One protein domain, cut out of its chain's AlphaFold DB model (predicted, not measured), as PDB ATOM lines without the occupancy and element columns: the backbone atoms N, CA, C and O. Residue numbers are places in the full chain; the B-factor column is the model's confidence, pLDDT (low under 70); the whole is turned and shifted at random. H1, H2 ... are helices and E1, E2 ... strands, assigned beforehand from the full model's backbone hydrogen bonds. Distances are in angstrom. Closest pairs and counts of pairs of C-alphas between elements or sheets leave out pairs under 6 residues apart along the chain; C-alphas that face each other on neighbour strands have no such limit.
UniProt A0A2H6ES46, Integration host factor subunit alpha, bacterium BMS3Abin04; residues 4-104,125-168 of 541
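Overview. This is residues 4 to 104 and 125 to 168 of the 541 residues of the protein "Integration host factor subunit alpha" of bacterium BMS3Abin04 (UniProt A0A2H6ES46). A strongly twisted sheet of five antiparallel strands has one helix, H2, packed over one face, with H1 across the beginning of H2 and the long H3 crossing H2 on its far side from the sheet. Two long loops run beyond opposite ends of the strands, where residues 60 to 65 and 81 to 86 stick out, and residues 125 to 136, partly in H3, stick out as well. The printed part has 145 residues, in the order H1 H2 E1 E2 E3 E4 H3 E5 H4; the sheet runs E4 E3 E2 E1 E5 and the class is mixed, helices and strands. The whole is compact, with a radius of gyration of the C-alphas of 16.9 A and spans of 53 by 48 by 27 A.

Along the chain. The sheet holds E1, residues 41 to 44, E2, residues 48 to 53, E3, residues 71 to 77 and 19.6 A long, E4, residues 91 to 95, and E5, residues 153 to 155. C-alpha 71 stands at (136.364, 109.612, 114.000). The helices are H1, residues 4 to 13, H2, residues 21 to 35 and 21.0 A long, H3, residues 131 to 150 and 28.5 A long, and H4, residues 160 to 168. H1 begins at C-alpha 4, (123.944, 125.705, 113.924), and H4 ends at C-alpha 168, (143.397, 130.818, 130.784).

Arrangement. E1 to E4 form a meander, each strand the antiparallel neighbour of the one before. E2 and E3 are a hairpin, with N 51 and O 74 at 2.8 A. E3 and E4 are a hairpin, with N 93 and O 73 at 2.8 A. E1 and E2 are a hairpin, with N 42 and O 50 at 2.8 A. The edge strand E5 is antiparallel to E1, with N 43 and O 153 at 2.9 A. H2 is on the sheet at a height of 10.1 A, making two layers, a helix on one face of a sheet; its closest C-alphas to E2 are those of Thr 33 and Leu 52, 7.5 A apart. H2 touches H1 with residues 21 to 25 alone, about perpendicular at 83 degrees, closest at the C-alphas of Ala 11 and Lys 21, 5.3 A. H2 touches H3 with residues 24 to 28 alone, at a steep tilt of 52 degrees, closest at the C-alphas of Ala 24 and Ile 141, 6.5 A. H3 only grazes the sheet with residues 148 to 150, and H4 only grazes it with residues 160 to 164. In H1, H2, H3 and H4 every O i to N i+4 pair is within hydrogen-bond range.

Size, cuts and confidence. The C-alphas of Ala 129 and Gln 168 are the two farthest apart, 54.7 A. Residues 105 to 124 are not printed, and C-alphas 104 and 125 are 18.3 A apart across the cut. The links E2 to E3 and E3 to E4 are long. The mean pLDDT of the printed part is 73.3, with values under 70 at residues 55 to 70, 79 to 89, 96 to 104, 125 to 133 and 168.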
ATOM      1  N   GLN A   4     124.693 124.854 114.856       84.56
ATOM      2  CA  GLN A   4     123.944 125.705 113.924       84.56
ATOM      3  C   GLN A   4     124.624 127.058 113.688       84.56
ATOM      4  O   GLN A   4     124.677 127.513 112.549       84.56
ATOM      5  N   SER A   5     125.189 127.666 114.734       83.81
ATOM      6  CA  SER A   5     125.963 128.904 114.618       83.81
ATOM      7  C   SER A   5     127.229 128.687 113.786       83.81
ATOM      8  O   SER A   5     127.565 129.531 112.968       83.81
ATOM      9  N   LEU A   6     127.900 127.534 113.937       84.50
ATOM     10  CA  LEU A   6     129.063 127.173 113.113       84.50
ATOM     11  C   LEU A   6     128.692 127.023 111.636       84.50
ATOM     12  O   LEU A   6     129.389 127.548 110.775       84.50
ATOM     13  N   ILE A   7     127.580 126.344 111.345       86.94
ATOM     14  CA  ILE A   7     127.070 126.200 109.975       86.94
ATOM     15  C   ILE A   7     126.743 127.573 109.373       86.94
ATOM     16  O   ILE A   7     127.028 127.812 108.204       86.94
ATOM     17  N   GLN A   8     126.168 128.478 110.169       87.25
ATOM     18  CA  GLN A   8     125.840 129.831 109.726       87.25
ATOM     19  C   GLN A   8     127.100 130.659 109.431       87.25
ATOM     20  O   GLN A   8     127.212 131.191 108.331       87.25
ATOM     21  N   LYS A   9     128.075 130.678 110.350       84.00
ATOM     22  CA  LYS A   9     129.361 131.374 110.169       84.00
ATOM     23  C   LYS A   9     130.129 130.850 108.950       84.00
ATOM     24  O   LYS A   9     130.691 131.613 108.178       84.00
ATOM     25  N   MET A  10     130.084 129.537 108.727       85.50
ATOM     26  CA  MET A  10     130.638 128.921 107.521       85.50
ATOM     27  C   MET A  10     129.933 129.357 106.241       85.50
ATOM     28  O   MET A  10     130.587 129.611 105.236       85.50
ATOM     29  N   ALA A  11     128.602 129.419 106.256       86.75
ATOM     30  CA  ALA A  11     127.839 129.835 105.087       86.75
ATOM     31  C   ALA A  11     128.110 131.300 104.719       86.75
ATOM     32  O   ALA A  11     128.172 131.614 103.533       86.75
ATOM     33  N   GLU A  12     128.305 132.162 105.718       87.19
ATOM     34  CA  GLU A  12     128.688 133.565 105.535       87.19
ATOM     35  C   GLU A  12     130.083 133.680 104.916       87.19
ATOM     36  O   GLU A  12     130.214 134.288 103.855       87.19
ATOM     37  N   ASN A  13     131.083 132.987 105.472       84.50
ATOM     38  CA  ASN A  13     132.447 133.006 104.930       84.50
ATOM     39  C   ASN A  13     132.551 132.376 103.528       84.50
ATOM     40  O   ASN A  13     133.369 132.796 102.718       84.50
ATOM     41  N   LEU A  14     131.711 131.385 103.207       84.25
ATOM     42  CA  LEU A  14     131.669 130.756 101.880       84.25
ATOM     43  C   LEU A  14     130.746 131.488 100.882       84.25
ATOM     44  O   LEU A  14     130.695 131.109  99.706       84.25
ATOM     45  N   GLY A  15     129.976 132.490 101.323       84.69
ATOM     46  CA  GLY A  15     128.987 133.196 100.499       84.69
ATOM     47  C   GLY A  15     127.893 132.279  99.932       84.69
ATOM     48  O   GLY A  15     127.549 132.384  98.750       84.69
ATOM     49  N   VAL A  16     127.402 131.328 100.733       85.44
ATOM     50  CA  VAL A  16     126.426 130.297 100.331       85.44
ATOM     51  C   VAL A  16     125.020 130.639 100.841       85.44
ATOM     52  O   VAL A  16     124.845 131.182 101.929       85.44
ATOM     53  N   SER A  17     123.987 130.290 100.063       84.69
ATOM     54  CA  SER A  17     122.586 130.523 100.441       84.69
ATOM     55  C   SER A  17     122.168 129.743 101.696       84.69
ATOM     56  O   SER A  17     122.634 128.631 101.963       84.69
ATOM     57  N   ARG A  18     121.192 130.284 102.440       83.00
ATOM     58  CA  ARG A  18     120.640 129.679 103.668       83.00
ATOM     59  C   ARG A  18     120.091 128.266 103.463       83.00
ATOM     60  O   ARG A  18     120.109 127.482 104.406       83.00
ATOM     61  N   THR A  19     119.608 127.944 102.266       82.56
ATOM     62  CA  THR A  19     119.074 126.615 101.915       82.56
ATOM     63  C   THR A  19     120.170 125.571 101.707       82.56
ATOM     64  O   THR A  19     119.916 124.378 101.831       82.56
ATOM     65  N   GLN A  20     121.395 126.007 101.414       81.38
ATOM     66  CA  GLN A  20     122.507 125.153 100.991       81.38
ATOM     67  C   GLN A  20     123.602 125.027 102.056       81.38
ATOM     68  O   GLN A  20     124.522 124.224 101.899       81.38
ATOM     69  N   LYS A  21     123.495 125.776 103.159       87.69
ATOM     70  CA  LYS A  21     124.461 125.775 104.267       87.69
ATOM     71  C   LYS A  21     124.769 124.375 104.813       87.69
ATOM     72  O   LYS A  21     125.921 124.073 105.101       87.69
ATOM     73  N   ASP A  22     123.768 123.497 104.887       86.69
ATOM     74  CA  ASP A  22     123.941 122.139 105.415       86.69
ATOM     75  C   ASP A  22     124.720 121.239 104.448       86.69
ATOM     76  O   ASP A  22     125.534 120.420 104.875       86.69
ATOM     77  N   LEU A  23     124.496 121.405 103.143       85.06
ATOM     78  CA  LEU A  23     125.231 120.685 102.106       85.06
ATOM     79  C   LEU A  23     126.679 121.179 102.032       85.06
ATOM     80  O   LEU A  23     127.600 120.364 102.040       85.06
ATOM     81  N   ALA A  24     126.887 122.499 102.059       85.56
ATOM     82  CA  ALA A  24     128.221 123.091 102.097       85.56
ATOM     83  C   ALA A  24     129.009 122.635 103.333       85.56
ATOM     84  O   ALA A  24     130.164 122.234 103.213       85.56
ATOM     85  N   PHE A  25     128.363 122.590 104.502       88.31
ATOM     86  CA  PHE A  25     128.979 122.091 105.728       88.31
ATOM     87  C   PHE A  25     129.368 120.608 105.632       88.31
ATOM     88  O   PHE A  25     130.455 120.233 106.064       88.31
ATOM     89  N   LYS A  26     128.523 119.752 105.040       86.75
ATOM     90  CA  LYS A  26     128.856 118.331 104.827       86.75
ATOM     91  C   LYS A  26     130.075 118.157 103.919       86.75
ATOM     92  O   LYS A  26     130.984 117.411 104.276       86.75
ATOM     93  N   ILE A  27     130.109 118.862 102.783       84.44
ATOM     94  CA  ILE A  27     131.244 118.831 101.846       84.44
ATOM     95  C   ILE A  27     132.512 119.341 102.536       84.44
ATOM     96  O   ILE A  27     133.571 118.730 102.409       84.44
ATOM     97  N   PHE A  28     132.400 120.427 103.301       88.19
ATOM     98  CA  PHE A  28     133.511 120.992 104.056       88.19
ATOM     99  C   PHE A  28     134.092 119.988 105.054       88.19
ATOM    100  O   PHE A  28     135.295 119.740 105.038       88.19
ATOM    101  N   ILE A  29     133.249 119.369 105.887       87.25
ATOM    102  CA  ILE A  29     133.707 118.386 106.874       87.25
ATOM    103  C   ILE A  29     134.370 117.195 106.182       87.25
ATOM    104  O   ILE A  29     135.423 116.768 106.640       87.25
ATOM    105  N   ASN A  30     133.817 116.705 105.067       85.19
ATOM    106  CA  ASN A  30     134.439 115.630 104.293       85.19
ATOM    107  C   ASN A  30     135.846 116.030 103.804       85.19
ATOM    108  O   ASN A  30     136.824 115.345 104.101       85.19
ATOM    109  N   LYS A  31     135.984 117.205 103.176       84.19
ATOM    110  CA  LYS A  31     137.285 117.710 102.705       84.19
ATOM    111  C   LYS A  31     138.302 117.895 103.827       84.19
ATOM    112  O   LYS A  31     139.435 117.444 103.699       84.19
ATOM    113  N   VAL A  32     137.896 118.500 104.944       86.06
ATOM    114  CA  VAL A  32     138.736 118.626 106.146       86.06
ATOM    115  C   VAL A  32     139.177 117.243 106.609       86.06
ATOM    116  O   VAL A  32     140.361 117.002 106.799       86.06
ATOM    117  N   THR A  33     138.265 116.276 106.696       83.56
ATOM    118  CA  THR A  33     138.649 114.917 107.090       83.56
ATOM    119  C   THR A  33     139.567 114.237 106.084       83.56
ATOM    120  O   THR A  33     140.335 113.382 106.493       83.56
ATOM    121  N   ASN A  34     139.551 114.590 104.804       82.81
ATOM    122  CA  ASN A  34     140.478 113.998 103.836       82.81
ATOM    123  C   ASN A  34     141.885 114.605 103.947       82.81
ATOM    124  O   ASN A  34     142.862 113.923 103.658       82.81
ATOM    125  N   ILE A  35     141.992 115.843 104.438       84.12
ATOM    126  CA  ILE A  35     143.270 116.539 104.641       84.12
ATOM    127  C   ILE A  35     143.912 116.188 105.993       84.12
ATOM    128  O   ILE A  35     145.133 116.076 106.067       84.12
ATOM    129  N   LEU A  36     143.121 116.025 107.063       82.75
ATOM    130  CA  LEU A  36     143.652 115.792 108.411       82.75
ATOM    131  C   LEU A  36     143.876 114.307 108.718       82.75
ATOM    132  O   LEU A  36     142.950 113.485 108.669       82.75
ATOM    133  N   ASN A  37     145.076 113.997 109.207       82.75
ATOM    134  CA  ASN A  37     145.364 112.752 109.911       82.75
ATOM    135  C   ASN A  37     144.977 112.839 111.397       82.75
ATOM    136  O   ASN A  37     144.652 113.897 111.937       82.75
ATOM    137  N   TYR A  38     144.980 111.697 112.089       79.38
ATOM    138  CA  TYR A  38     144.689 111.662 113.524       79.38
ATOM    139  C   TYR A  38     145.742 112.441 114.321       79.38
ATOM    140  O   TYR A  38     146.929 112.167 114.184       79.38
ATOM    141  N   GLY A  39     145.295 113.342 115.199       72.44
ATOM    142  CA  GLY A  39     146.179 114.163 116.035       72.44
ATOM    143  C   GLY A  39     146.684 115.442 115.362       72.44
ATOM    144  O   GLY A  39     147.261 116.282 116.042       72.44
ATOM    145  N   GLU A  40     146.422 115.626 114.068       84.56
ATOM    146  CA  GLU A  40     146.655 116.899 113.387       84.56
ATOM    147  C   GLU A  40     145.498 117.869 113.658       84.56
ATOM    148  O   GLU A  40     144.346 117.457 113.878       84.56
ATOM    149  N   ALA A  41     145.806 119.165 113.619       85.75
ATOM    150  CA  ALA A  41     144.815 120.223 113.649       85.75
ATOM    151  C   ALA A  41     144.951 121.139 112.431       85.75
ATOM    152  O   ALA A  41     146.036 121.367 111.904       85.75
ATOM    153  N   LEU A  42     143.821 121.670 111.989       87.44
ATOM    154  CA  LEU A  42     143.727 122.624 110.902       87.44
ATOM    155  C   LEU A  42     143.122 123.906 111.447       87.44
ATOM    156  O   LEU A  42     141.974 123.919 111.900       87.44
ATOM    157  N   LYS A  43     143.908 124.974 111.416       87.12
ATOM    158  CA  LYS A  43     143.487 126.303 111.833       87.12
ATOM    159  C   LYS A  43     143.034 127.070 110.607       87.12
ATOM    160  O   LYS A  43     143.815 127.344 109.702       87.12
ATOM    161  N   ILE A  44     141.757 127.412 110.595       85.44
ATOM    162  CA  ILE A  44     141.147 128.179 109.524       85.44
ATOM    163  C   ILE A  44     140.924 129.601 110.037       85.44
ATOM    164  O   ILE A  44     140.231 129.759 111.053       85.44
ATOM    165  N   PRO A  45     141.486 130.620 109.362       80.25
ATOM    166  CA  PRO A  45     141.244 132.015 109.700       80.25
ATOM    167  C   PRO A  45     139.747 132.317 109.821       80.25
ATOM    168  O   PRO A  45     138.929 131.757 109.093       80.25
ATOM    169  N   GLU A  46     139.392 133.172 110.780       78.69
ATOM    170  CA  GLU A  46     138.025 133.647 111.063       78.69
ATOM    171  C   GLU A  46     137.013 132.592 111.537       78.69
ATOM    172  O   GLU A  46     136.025 132.946 112.181       78.69
ATOM    173  N   ILE A  47     137.244 131.303 111.287       82.31
ATOM    174  CA  ILE A  47     136.319 130.222 111.635       82.31
ATOM    175  C   ILE A  47     136.733 129.560 112.943       82.31
ATOM    176  O   ILE A  47     135.944 129.531 113.893       82.31
ATOM    177  N   GLY A  48     137.944 129.006 112.997       83.19
ATOM    178  CA  GLY A  48     138.396 128.237 114.148       83.19
ATOM    179  C   GLY A  48     139.372 127.120 113.819       83.19
ATOM    180  O   GLY A  48     139.829 126.949 112.690       83.19
ATOM    181  N   ILE A  49     139.679 126.340 114.848       87.62
ATOM    182  CA  ILE A  49     140.617 125.228 114.791       87.62
ATOM    183  C   ILE A  49     139.835 123.915 114.825       87.62
ATOM    184  O   ILE A  49     138.982 123.703 115.690       87.62
ATOM    185  N   PHE A  50     140.147 123.025 113.888       88.69
ATOM    186  CA  PHE A  50     139.561 121.697 113.752       88.69
ATOM    187  C   PHE A  50     140.628 120.650 114.050       88.69
ATOM    188  O   PHE A  50     141.645 120.617 113.374       88.69
ATOM    189  N   GLN A  51     140.401 119.772 115.021       86.69
ATOM    190  CA  GLN A  51     141.319 118.688 115.364       86.69
ATOM    191  C   GLN A  51     140.630 117.341 115.183       86.69
ATOM    192  O   GLN A  51     139.537 117.110 115.713       86.69
ATOM    193  N   LEU A  52     141.276 116.421 114.471       87.12
ATOM    194  CA  LEU A  52     140.744 115.078 114.287       87.12
ATOM    195  C   LEU A  52     141.204 114.159 115.423       87.12
ATOM    196  O   LEU A  52     142.372 113.773 115.501       87.12
ATOM    197  N   LYS A  53     140.270 113.738 116.285       82.31
ATOM    198  CA  LYS A  53     140.525 112.736 117.327       82.31
ATOM    199  C   LYS A  53     139.915 111.389 116.954       82.31
ATOM    200  O   LYS A  53     138.771 111.268 116.507       82.31
ATOM    201  N   LYS A  54     140.687 110.330 117.186       78.81
ATOM    202  CA  LYS A  54     140.216 108.955 117.026       78.81
ATOM    203  C   LYS A  54     139.229 108.631 118.143       78.81
ATOM    204  O   LYS A  54     139.571 108.719 119.321       78.81
ATOM    205  N   GLY A  55     138.008 108.236 117.789       69.12
ATOM    206  CA  GLY A  55     137.036 107.777 118.774       69.12
ATOM    207  C   GLY A  55     137.551 106.546 119.519       69.12
ATOM    208  O   GLY A  55     137.933 105.546 118.906       69.12
ATOM    209  N   SER A  56     137.547 106.600 120.850       61.78
ATOM    210  CA  SER A  56     137.765 105.413 121.673       61.78
ATOM    211  C   SER A  56     136.574 104.460 121.528       61.78
ATOM    212  O   SER A  56     135.414 104.882 121.462       61.78
ATOM    213  N   LYS A  57     136.853 103.153 121.453       59.03
ATOM    214  CA  LYS A  57     135.815 102.116 121.430       59.03
ATOM    215  C   LYS A  57     135.050 102.180 122.754       59.03
ATOM    216  O   LYS A  57     135.553 101.716 123.774       59.03
ATOM    217  N   LYS A  58     133.836 102.732 122.762       56.19
ATOM    218  CA  LYS A  58     132.939 102.559 123.908       56.19
ATOM    219  C   LYS A  58     132.421 101.119 123.866       56.19
ATOM    220  O   LYS A  58     131.726 100.751 122.923       56.19
ATOM    221  N   LYS A  59     132.766 100.303 124.870       48.75
ATOM    222  CA  LYS A  59     132.074  99.030 125.139       48.75
ATOM    223  C   LYS A  59     130.634  99.370 125.537       48.75
ATOM    224  O   LYS A  59     130.340  99.583 126.707       48.75
ATOM    225  N   GLY A  60     129.752  99.508 124.552       50.78
ATOM    226  CA  GLY A  60     128.316  99.567 124.800       50.78
ATOM    227  C   GLY A  60     127.834  98.211 125.316       50.78
ATOM    228  O   GLY A  60     128.299  97.174 124.847       50.78
ATOM    229  N   ARG A  61     126.895  98.217 126.272       52.97
ATOM    230  CA  ARG A  61     126.217  97.004 126.767       52.97
ATOM    231  C   ARG A  61     125.430  96.271 125.664       52.97
ATOM    232  O   ARG A  61     125.204  95.074 125.789       52.97
ATOM    233  N   ASN A  62     125.120  96.943 124.552       48.75
ATOM    234  CA  ASN A  62     124.483  96.341 123.381       48.75
ATOM    235  C   ASN A  62     125.527  95.994 122.308       48.75
ATOM    236  O   ASN A  62     126.180  96.873 121.742       48.75
ATOM    237  N   LYS A  63     125.654  94.692 122.014       54.69
ATOM    238  CA  LYS A  63     126.588  94.101 121.034       54.69
ATOM    239  C   LYS A  63     126.383  94.577 119.584       54.69
ATOM    240  O   LYS A  63     127.241  94.306 118.750       54.69
ATOM    241  N   GLU A  64     125.312  95.310 119.282       53.00
ATOM    242  CA  GLU A  64     124.975  95.735 117.914       53.00
ATOM    243  C   GLU A  64     125.407  97.172 117.569       53.00
ATOM    244  O   GLU A  64     125.587  97.485 116.396       53.00
ATOM    245  N   THR A  65     125.691  98.033 118.554       48.06
ATOM    246  CA  THR A  65     126.084  99.446 118.315       48.06
ATOM    247  C   THR A  65     127.573  99.721 118.578       48.06
ATOM    248  O   THR A  65     128.008 100.869 118.633       48.06
ATOM    249  N   ALA A  66     128.383  98.675 118.765       42.75
ATOM    250  CA  ALA A  66     129.748  98.785 119.293       42.75
ATOM    251  C   ALA A  66     130.869  98.936 118.239       42.75
ATOM    252  O   ALA A  66     132.044  98.903 118.610       42.75
ATOM    253  N   PHE A  67     130.559  99.082 116.942       44.84
ATOM    254  CA  PHE A  67     131.566  98.857 115.888       44.84
ATOM    255  C   PHE A  67     131.936 100.014 114.964       44.84
ATOM    256  O   PHE A  67     132.849  99.844 114.157       44.84
ATOM    257  N   ASN A  68     131.379 101.210 115.124       52.47
ATOM    258  CA  ASN A  68     131.897 102.344 114.366       52.47
ATOM    259  C   ASN A  68     132.983 103.036 115.192       52.47
ATOM    260  O   ASN A  68     132.698 103.681 116.205       52.47
ATOM    261  N   LYS A  69     134.245 102.890 114.755       56.12
ATOM    262  CA  LYS A  69     135.312 103.854 115.058       56.12
ATOM    263  C   LYS A  69     134.824 105.195 114.504       56.12
ATOM    264  O   LYS A  69     135.082 105.535 113.362       56.12
ATOM    265  N   SER A  70     134.007 105.908 115.271       60.25
ATOM    266  CA  SER A  70     133.585 107.250 114.895       60.25
ATOM    267  C   SER A  70     134.802 108.131 115.106       60.25
ATOM    268  O   SER A  70     135.166 108.451 116.238       60.25
ATOM    269  N   SER A  71     135.484 108.457 114.014       73.00
ATOM    270  CA  SER A  71     136.364 109.612 114.000       73.00
ATOM    271  C   SER A  71     135.548 110.823 114.446       73.00
ATOM    272  O   SER A  71     134.401 111.003 114.029       73.00
ATOM    273  N   ARG A  72     136.092 111.615 115.367       82.81
ATOM    274  CA  ARG A  72     135.428 112.815 115.873       82.81
ATOM    275  C   ARG A  72     136.301 114.008 115.564       82.81
ATOM    276  O   ARG A  72     137.479 114.008 115.907       82.81
ATOM    277  N   ILE A  73     135.712 115.022 114.954       85.06
ATOM    278  CA  ILE A  73     136.344 116.329 114.863       85.06
ATOM    279  C   ILE A  73     135.958 117.112 116.107       85.06
ATOM    280  O   ILE A  73     134.776 117.240 116.428       85.06
ATOM    281  N   ILE A  74     136.965 117.614 116.808       86.38
ATOM    282  CA  ILE A  74     136.802 118.610 117.857       86.38
ATOM    283  C   ILE A  74     137.058 119.966 117.214       86.38
ATOM    284  O   ILE A  74     138.067 120.158 116.545       86.38
ATOM    285  N   PHE A  75     136.123 120.886 117.388       86.12
ATOM    286  CA  PHE A  75     136.211 122.243 116.876       86.12
ATOM    287  C   PHE A  75     136.271 123.236 118.032       86.12
ATOM    288  O   PHE A  75     135.470 123.127 118.964       86.12
ATOM    289  N   SER A  76     137.164 124.220 117.932       83.50
ATOM    290  CA  SER A  76     137.194 125.399 118.799       83.50
ATOM    291  C   SER A  76     137.145 126.673 117.950       83.50
ATOM    292  O   SER A  76     137.895 126.773 116.976       83.50
ATOM    293  N   PRO A  77     136.268 127.638 118.267       81.50
ATOM    294  CA  PRO A  77     136.189 128.886 117.520       81.50
ATOM    295  C   PRO A  77     137.417 129.766 117.777       81.50
ATOM    296  O   PRO A  77     137.927 129.838 118.892       81.50
ATOM    297  N   THR A  78     137.868 130.487 116.751       71.94
ATOM    298  CA  THR A  78     138.832 131.579 116.931       71.94
ATOM    299  C   THR A  78     138.098 132.789 117.494       71.94
ATOM    300  O   THR A  78     137.207 133.332 116.837       71.94
ATOM    301  N   TYR A  79     138.455 133.195 118.712       64.12
ATOM    302  CA  TYR A  79     137.960 134.427 119.314       64.12
ATOM    303  C   TYR A  79     138.679 135.612 118.674       64.12
ATOM    304  O   TYR A  79     139.900 135.728 118.788       64.12
ATOM    305  N   ASN A  80     137.927 136.489 118.018       57.06
ATOM    306  CA  ASN A  80     138.388 137.854 117.816       57.06
ATOM    307  C   ASN A  80     138.247 138.572 119.165       57.06
ATOM    308  O   ASN A  80     137.286 138.323 119.894       57.06
ATOM    309  N   THR A  81     139.220 139.412 119.509       45.59
ATOM    310  CA  THR A  81     139.492 140.010 120.834       45.59
ATOM    311  C   THR A  81     138.398 140.955 121.384       45.59
ATOM    312  O   THR A  81     138.706 141.893 122.108       45.59
ATOM    313  N   GLY A  82     137.120 140.752 121.052       51.31
ATOM    314  CA  GLY A  82     136.007 141.601 121.492       51.31
ATOM    315  C   GLY A  82     134.635 140.924 121.589       51.31
ATOM    316  O   GLY A  82     133.672 141.603 121.924       51.31
ATOM    317  N   GLU A  83     134.507 139.620 121.324       56.00
ATOM    318  CA  GLU A  83     133.215 138.923 121.421       56.00
ATOM    319  C   GLU A  83     133.158 138.039 122.676       56.00
ATOM    320  O   GLU A  83     133.532 136.866 122.661       56.00
ATOM    321  N   GLU A  84     132.660 138.608 123.779       50.31
ATOM    322  CA  GLU A  84     132.332 137.897 125.025       50.31
ATOM    323  C   GLU A  84     131.046 137.064 124.902       50.31
ATOM    324  O   GLU A  84     130.155 137.089 125.756       50.31
ATOM    325  N   GLU A  85     130.896 136.298 123.826       52.09
ATOM    326  CA  GLU A  85     129.798 135.348 123.790       52.09
ATOM    327  C   GLU A  85     130.141 134.145 124.674       52.09
ATOM    328  O   GLU A  85     131.219 133.554 124.582       52.09
ATOM    329  N   LYS A  86     129.191 133.752 125.537       52.16
ATOM    330  CA  LYS A  86     129.229 132.510 126.325       52.16
ATOM    331  C   LYS A  86     129.249 131.312 125.377       52.16
ATOM    332  O   LYS A  86     128.232 130.703 125.042       52.16
ATOM    333  N   VAL A  87     130.435 131.000 124.888       53.47
ATOM    334  CA  VAL A  87     130.670 130.053 123.816       53.47
ATOM    335  C   VAL A  87     131.077 128.733 124.450       53.47
ATOM    336  O   VAL A  87     132.116 128.625 125.089       53.47
ATOM    337  N   SER A  88     130.252 127.704 124.254       57.28
ATOM    338  CA  SER A  88     130.657 126.308 124.441       57.28
ATOM    339  C   SER A  88     132.051 126.074 123.848       57.28
ATOM    340  O   SER A  88     132.246 126.274 122.648       57.28
ATOM    341  N   LEU A  89     132.983 125.674 124.713       66.31
ATOM    342  CA  LEU A  89     134.429 125.660 124.467       66.31
ATOM    343  C   LEU A  89     134.829 124.807 123.263       66.31
ATOM    344  O   LEU A  89     135.685 125.193 122.471       66.31
ATOM    345  N   PHE A  90     134.163 123.660 123.110       77.12
ATOM    346  CA  PHE A  90     134.447 122.714 122.046       77.12
ATOM    347  C   PHE A  90     133.158 122.123 121.480       77.12
ATOM    348  O   PHE A  90     132.267 121.703 122.222       77.12
ATOM    349  N   LEU A  91     133.067 122.052 120.153       81.38
ATOM    350  CA  LEU A  91     132.032 121.301 119.446       81.38
ATOM    351  C   LEU A  91     132.610 119.959 119.001       81.38
ATOM    352  O   LEU A  91     133.670 119.906 118.390       81.38
ATOM    353  N   THR A  92     131.900 118.869 119.284       81.50
ATOM    354  CA  THR A  92     132.267 117.537 118.787       81.50
ATOM    355  C   THR A  92     131.374 117.165 117.610       81.50
ATOM    356  O   THR A  92     130.152 117.096 117.745       81.50
ATOM    357  N   ILE A  93     131.980 116.901 116.456       81.25
ATOM    358  CA  ILE A  93     131.303 116.506 115.221       81.25
ATOM    359  C   ILE A  93     131.694 115.059 114.922       81.25
ATOM    360  O   ILE A  93     132.874 114.745 114.768       81.25
ATOM    361  N   ASN A  94     130.712 114.158 114.869       78.38
ATOM    362  CA  ASN A  94     130.956 112.775 114.457       78.38
ATOM    363  C   ASN A  94     131.135 112.723 112.936       78.38
ATOM    364  O   ASN A  94     130.339 113.312 112.206       78.38
ATOM    365  N   VAL A  95     132.165 112.010 112.486       75.62
ATOM    366  CA  VAL A  95     132.472 111.780 111.073       75.62
ATOM    367  C   VAL A  95     132.252 110.305 110.765       75.62
ATOM    368  O   VAL A  95     132.810 109.433 111.441       75.62
ATOM    369  N   ASP A  96     131.464 110.027 109.730       65.56
ATOM    370  CA  ASP A  96     131.297 108.679 109.200       65.56
ATOM    371  C   ASP A  96     132.485 108.335 108.288       65.56
ATOM    372  O   ASP A  96     132.641 108.882 107.200       65.56
ATOM    373  N   GLU A  97     133.343 107.406 108.728       58.16
ATOM    374  CA  GLU A  97     134.562 106.992 108.005       58.16
ATOM    375  C   GLU A  97     134.289 106.293 106.655       58.16
ATOM    376  O   GLU A  97     135.231 106.002 105.920       58.16
ATOM    377  N   GLN A  98     133.027 106.006 106.309       52.03
ATOM    378  CA  GLN A  98     132.672 105.265 105.091       52.03
ATOM    379  C   GLN A  98     132.977 106.028 103.787       52.03
ATOM    380  O   GLN A  98     133.127 105.383 102.756       52.03
ATOM    381  N   ASN A  99     133.164 107.352 103.837       50.41
ATOM    382  CA  ASN A  99     133.385 108.188 102.647       50.41
ATOM    383  C   ASN A  99     134.862 108.397 102.261       50.41
ATOM    384  O   ASN A  99     135.142 108.878 101.170       50.41
ATOM    385  N   ARG A 100     135.830 108.016 103.111       49.09
ATOM    386  CA  ARG A 100     137.266 108.225 102.816       49.09
ATOM    387  C   ARG A 100     137.812 107.328 101.699       49.09
ATOM    388  O   ARG A 100     138.831 107.646 101.105       49.09
ATOM    389  N   ALA A 101     137.173 106.185 101.447       46.03
ATOM    390  CA  ALA A 101     137.657 105.200 100.476       46.03
ATOM    391  C   ALA A 101     137.063 105.380  99.067       46.03
ATOM    392  O   ALA A 101     137.555 104.761  98.130       46.03
ATOM    393  N   SER A 102     136.011 106.191  98.915       47.41
ATOM    394  CA  SER A 102     135.253 106.328  97.663       47.41
ATOM    395  C   SER A 102     135.724 107.468  96.755       47.41
ATOM    396  O   SER A 102     135.432 107.423  95.570       47.41
ATOM    397  N   GLU A 103     136.482 108.453  97.254       49.97
ATOM    398  CA  GLU A 103     136.995 109.571  96.428       49.97
ATOM    399  C   GLU A 103     138.263 109.227  95.621       49.97
ATOM    400  O   GLU A 103     138.672 110.005  94.768       49.97
ATOM    401  N   ILE A 104     138.887 108.065  95.856       43.28
ATOM    402  CA  ILE A 104     140.120 107.646  95.153       43.28
ATOM    403  C   ILE A 104     139.803 107.003  93.787       43.28
ATOM    404  O   ILE A 104     140.690 106.822  92.956       43.28
ATOM    405  N   GLY A 125     123.001 108.428  94.605       43.81
ATOM    406  CA  GLY A 125     121.949 109.348  95.034       43.81
ATOM    407  C   GLY A 125     121.004 109.674  93.887       43.81
ATOM    408  O   GLY A 125     121.382 110.386  92.970       43.81
ATOM    409  N   SER A 126     119.787 109.132  93.930       42.97
ATOM    410  CA  SER A 126     118.703 109.457  92.996       42.97
ATOM    411  C   SER A 126     118.464 110.968  92.956       42.97
ATOM    412  O   SER A 126     117.874 111.509  93.893       42.97
ATOM    413  N   TYR A 127     118.832 111.618  91.857       45.81
ATOM    414  CA  TYR A 127     118.341 112.948  91.513       45.81
ATOM    415  C   TYR A 127     117.801 112.944  90.078       45.81
ATOM    416  O   TYR A 127     118.122 112.074  89.269       45.81
ATOM    417  N   SER A 128     116.819 113.810  89.856       40.16
ATOM    418  CA  SER A 128     115.890 113.789  88.734       40.16
ATOM    419  C   SER A 128     116.094 115.044  87.898       40.16
ATOM    420  O   SER A 128     115.580 116.089  88.280       40.16
ATOM    421  N   ALA A 129     116.740 114.925  86.736       40.50
ATOM    422  CA  ALA A 129     116.661 115.796  85.548       40.50
ATOM    423  C   ALA A 129     116.933 117.317  85.707       40.50
ATOM    424  O   ALA A 129     117.065 118.008  84.698       40.50
ATOM    425  N   GLY A 130     117.091 117.845  86.925       52.06
ATOM    426  CA  GLY A 130     117.622 119.178  87.247       52.06
ATOM    427  C   GLY A 130     119.121 119.160  87.579       52.06
ATOM    428  O   GLY A 130     119.696 120.174  87.957       52.06
ATOM    429  N   ASP A 131     119.769 118.008  87.415       56.75
ATOM    430  CA  ASP A 131     121.019 117.656  88.098       56.75
ATOM    431  C   ASP A 131     122.238 118.462  87.636       56.75
ATOM    432  O   ASP A 131     123.203 118.617  88.379       56.75
ATOM    433  N   THR A 132     122.209 119.035  86.430       64.12
ATOM    434  CA  THR A 132     123.354 119.814  85.936       64.12
ATOM    435  C   THR A 132     123.597 121.066  86.776       64.12
ATOM    436  O   THR A 132     124.742 121.316  87.150       64.12
ATOM    437  N   SER A 133     122.553 121.822  87.146       69.00
ATOM    438  CA  SER A 133     122.715 123.019  87.985       69.00
ATOM    439  C   SER A 133     123.243 122.674  89.371       69.00
ATOM    440  O   SER A 133     124.091 123.395  89.899       69.00
ATOM    441  N   ASP A 134     122.800 121.551  89.931       70.06
ATOM    442  CA  ASP A 134     123.213 121.102  91.257       70.06
ATOM    443  C   ASP A 134     124.669 120.626  91.258       70.06
ATOM    444  O   ASP A 134     125.411 120.918  92.196       70.06
ATOM    445  N   ILE A 135     125.124 119.988  90.177       73.31
ATOM    446  CA  ILE A 135     126.523 119.579  89.993       73.31
ATOM    447  C   ILE A 135     127.436 120.797  89.832       73.31
ATOM    448  O   ILE A 135     128.458 120.898  90.516       73.31
ATOM    449  N   TYR A 136     127.071 121.760  88.977       77.62
ATOM    450  CA  TYR A 136     127.830 123.011  88.846       77.62
ATOM    451  C   TYR A 136     127.900 123.757  90.179       77.62
ATOM    452  O   TYR A 136     128.947 124.296  90.549       77.62
ATOM    453  N   PHE A 137     126.806 123.743  90.937       78.94
ATOM    454  CA  PHE A 137     126.741 124.363  92.244       78.94
ATOM    455  C   PHE A 137     127.624 123.648  93.278       78.94
ATOM    456  O   PHE A 137     128.420 124.309  93.951       78.94
ATOM    457  N   GLN A 138     127.575 122.315  93.366       82.12
ATOM    458  CA  GLN A 138     128.476 121.535  94.221       82.12
ATOM    459  C   GLN A 138     129.938 121.819  93.885       82.12
ATOM    460  O   GLN A 138     130.729 122.093  94.787       82.12
ATOM    461  N   LYS A 139     130.285 121.858  92.595       83.56
ATOM    462  CA  LYS A 139     131.630 122.208  92.128       83.56
ATOM    463  C   LYS A 139     132.035 123.625  92.541       83.56
ATOM    464  O   LYS A 139     133.168 123.835  92.971       83.56
ATOM    465  N   SER A 140     131.112 124.587  92.485       84.50
ATOM    466  CA  SER A 140     131.368 125.961  92.938       84.50
ATOM    467  C   SER A 140     131.627 126.044  94.448       84.50
ATOM    468  O   SER A 140     132.579 126.700  94.869       84.50
ATOM    469  N   ILE A 141     130.857 125.312  95.267       85.81
ATOM    470  CA  ILE A 141     131.104 125.214  96.712       85.81
ATOM    471  C   ILE A 141     132.457 124.551  96.963       85.81
ATOM    472  O   ILE A 141     133.241 125.019  97.785       85.81
ATOM    473  N   GLN A 142     132.750 123.463  96.253       85.62
ATOM    474  CA  GLN A 142     134.006 122.743  96.395       85.62
ATOM    475  C   GLN A 142     135.216 123.629  96.082       85.62
ATOM    476  O   GLN A 142     136.209 123.519  96.803       85.62
ATOM    477  N   ALA A 143     135.136 124.479  95.055       84.25
ATOM    478  CA  ALA A 143     136.188 125.427  94.698       84.25
ATOM    479  C   ALA A 143     136.403 126.478  95.797       84.25
ATOM    480  O   ALA A 143     137.530 126.653  96.252       84.25
ATOM    481  N   ARG A 144     135.326 127.087  96.311       85.62
ATOM    482  CA  ARG A 144     135.406 128.059  97.419       85.62
ATOM    483  C   ARG A 144     135.950 127.447  98.705       85.62
ATOM    484  O   ARG A 144     136.738 128.064  99.409       85.62
ATOM    485  N   ILE A 145     135.569 126.204  99.007       86.69
ATOM    486  CA  ILE A 145     136.144 125.480 100.145       86.69
ATOM    487  C   ILE A 145     137.641 125.239  99.924       86.69
ATOM    488  O   ILE A 145     138.408 125.363 100.867       86.69
ATOM    489  N   ALA A 146     138.074 124.896  98.708       85.12
ATOM    490  CA  ALA A 146     139.496 124.699  98.423       85.12
ATOM    491  C   ALA A 146     140.301 126.001  98.588       85.12
ATOM    492  O   ALA A 146     141.385 125.970  99.160       85.12
ATOM    493  N   GLU A 147     139.745 127.137  98.162       87.31
ATOM    494  CA  GLU A 147     140.324 128.466  98.390       87.31
ATOM    495  C   GLU A 147     140.457 128.771  99.888       87.31
ATOM    496  O   GLU A 147     141.536 129.119 100.360       87.31
ATOM    497  N   LEU A 148     139.404 128.532 100.668       84.38
ATOM    498  CA  LEU A 148     139.418 128.723 102.119       84.38
ATOM    499  C   LEU A 148     140.424 127.797 102.822       84.38
ATOM    500  O   LEU A 148     141.099 128.200 103.766       84.38
ATOM    501  N   LEU A 149     140.573 126.562 102.340       84.31
ATOM    502  CA  LEU A 149     141.571 125.619 102.845       84.31
ATOM    503  C   LEU A 149     143.003 125.993 102.438       84.31
ATOM    504  O   LEU A 149     143.928 125.638 103.158       84.31
ATOM    505  N   SER A 150     143.205 126.730 101.342       84.19
ATOM    506  CA  SER A 150     144.536 127.232 100.963       84.19
ATOM    507  C   SER A 150     145.066 128.296 101.932       84.19
ATOM    508  O   SER A 150     146.273 128.434 102.098       84.19
ATOM    509  N   GLN A 151     144.161 129.001 102.614       84.56
ATOM    510  CA  GLN A 151     144.480 129.969 103.663       84.56
ATOM    511  C   GLN A 151     144.615 129.315 105.047       84.56
ATOM    512  O   GLN A 151     144.907 129.996 106.031       84.56
ATOM    513  N   ALA A 152     144.359 128.009 105.153       85.06
ATOM    514  CA  ALA A 152     144.394 127.298 106.418       85.06
ATOM    515  C   ALA A 152     145.825 126.893 106.797       85.06
ATOM    516  O   ALA A 152     146.601 126.399 105.982       85.06
ATOM    517  N   GLU A 153     146.153 127.059 108.072       84.00
ATOM    518  CA  GLU A 153     147.437 126.673 108.646       84.00
ATOM    519  C   GLU A 153     147.328 125.251 109.212       84.00
ATOM    520  O   GLU A 153     146.472 124.960 110.061       84.00
ATOM    521  N   LYS A 154     148.187 124.345 108.734       85.69
ATOM    522  CA  LYS A 154     148.276 122.979 109.257       85.69
ATOM    523  C   LYS A 154     149.166 122.973 110.499       85.69
ATOM    524  O   LYS A 154     150.330 123.349 110.429       85.69
ATOM    525  N   LEU A 155     148.617 122.513 111.619       82.44
ATOM    526  CA  LEU A 155     149.313 122.408 112.895       82.44
ATOM    527  C   LEU A 155     149.536 120.930 113.234       82.44
ATOM    528  O   LEU A 155     148.590 120.166 113.455       82.44
ATOM    529  N   GLU A 156     150.799 120.519 113.269       80.75
ATOM    530  CA  GLU A 156     151.199 119.176 113.694       80.75
ATOM    531  C   GLU A 156     151.248 119.095 115.226       80.75
ATOM    532  O   GLU A 156     151.683 120.033 115.889       80.75
ATOM    533  N   ASN A 157     150.791 117.975 115.799       72.00
ATOM    534  CA  ASN A 157     150.802 117.708 117.248       72.00
ATOM    535  C   ASN A 157     150.127 118.780 118.126       72.00
ATOM    536  O   ASN A 157     150.453 118.924 119.303       72.00
ATOM    537  N   PHE A 158     149.174 119.525 117.577       78.25
ATOM    538  CA  PHE A 158     148.454 120.548 118.322       78.25
ATOM    539  C   PHE A 158     147.307 119.927 119.123       78.25
ATOM    540  O   PHE A 158     146.403 119.330 118.529       78.25
ATOM    541  N   ASP A 159     147.306 120.088 120.454       79.69
ATOM    542  CA  ASP A 159     146.145 119.776 121.292       79.69
ATOM    543  C   ASP A 159     145.351 121.038 121.638       79.69
ATOM    544  O   ASP A 159     145.830 121.952 122.308       79.69
ATOM    545  N   LEU A 160     144.085 121.047 121.218       80.38
ATOM    546  CA  LEU A 160     143.125 122.112 121.509       80.38
ATOM    547  C   LEU A 160     142.968 122.374 123.011       80.38
ATOM    548  O   LEU A 160     142.678 123.497 123.418       80.38
ATOM    549  N   TRP A 161     143.128 121.333 123.830       76.56
ATOM    550  CA  TRP A 161     143.007 121.454 125.280       76.56
ATOM    551  C   TRP A 161     144.193 122.190 125.902       76.56
ATOM    552  O   TRP A 161     143.982 123.015 126.789       76.56
ATOM    553  N   ASP A 162     145.408 121.944 125.413       77.38
ATOM    554  CA  ASP A 162     146.616 122.595 125.922       77.38
ATOM    555  C   ASP A 162     146.646 124.080 125.549       77.38
ATOM    556  O   ASP A 162     146.963 124.922 126.394       77.38
ATOM    557  N   ASP A 163     146.230 124.428 124.327       78.75
ATOM    558  CA  ASP A 163     146.075 125.826 123.899       78.75
ATOM    559  C   ASP A 163     145.042 126.562 124.764       78.75
ATOM    560  O   ASP A 163     145.294 127.659 125.266       78.75
ATOM    561  N   TYR A 164     143.898 125.927 125.023       74.81
ATOM    562  CA  TYR A 164     142.867 126.496 125.885       74.81
ATOM    563  C   TYR A 164     143.360 126.737 127.320       74.81
ATOM    564  O   TYR A 164     143.189 127.832 127.862       74.81
ATOM    565  N   LEU A 165     144.009 125.741 127.931       79.12
ATOM    566  CA  LEU A 165     144.566 125.858 129.283       79.12
ATOM    567  C   LEU A 165     145.656 126.931 129.360       79.12
ATOM    568  O   LEU A 165     145.758 127.632 130.366       79.12
ATOM    569  N   SER A 166     146.448 127.082 128.301       77.19
ATOM    570  CA  SER A 166     147.494 128.101 128.218       77.19
ATOM    571  C   SER A 166     146.905 129.512 128.168       77.19
ATOM    572  O   SER A 166     147.375 130.394 128.881       77.19
ATOM    573  N   ARG A 167     145.814 129.726 127.419       70.00
ATOM    574  CA  ARG A 167     145.120 131.028 127.358       70.00
ATOM    575  C   ARG A 167     144.522 131.446 128.697       70.00
ATOM    576  O   ARG A 167     144.638 132.610 129.065       70.00
ATOM    577  N   GLN A 168     143.936 130.515 129.450       65.81
ATOM    578  CA  GLN A 168     143.397 130.818 130.784       65.81
ATOM    579  C   GLN A 168     144.471 131.258 131.786       65.81
ATOM    580  O   GLN A 168     144.178 131.995 132.720       65.81
TER     581      GLN A 168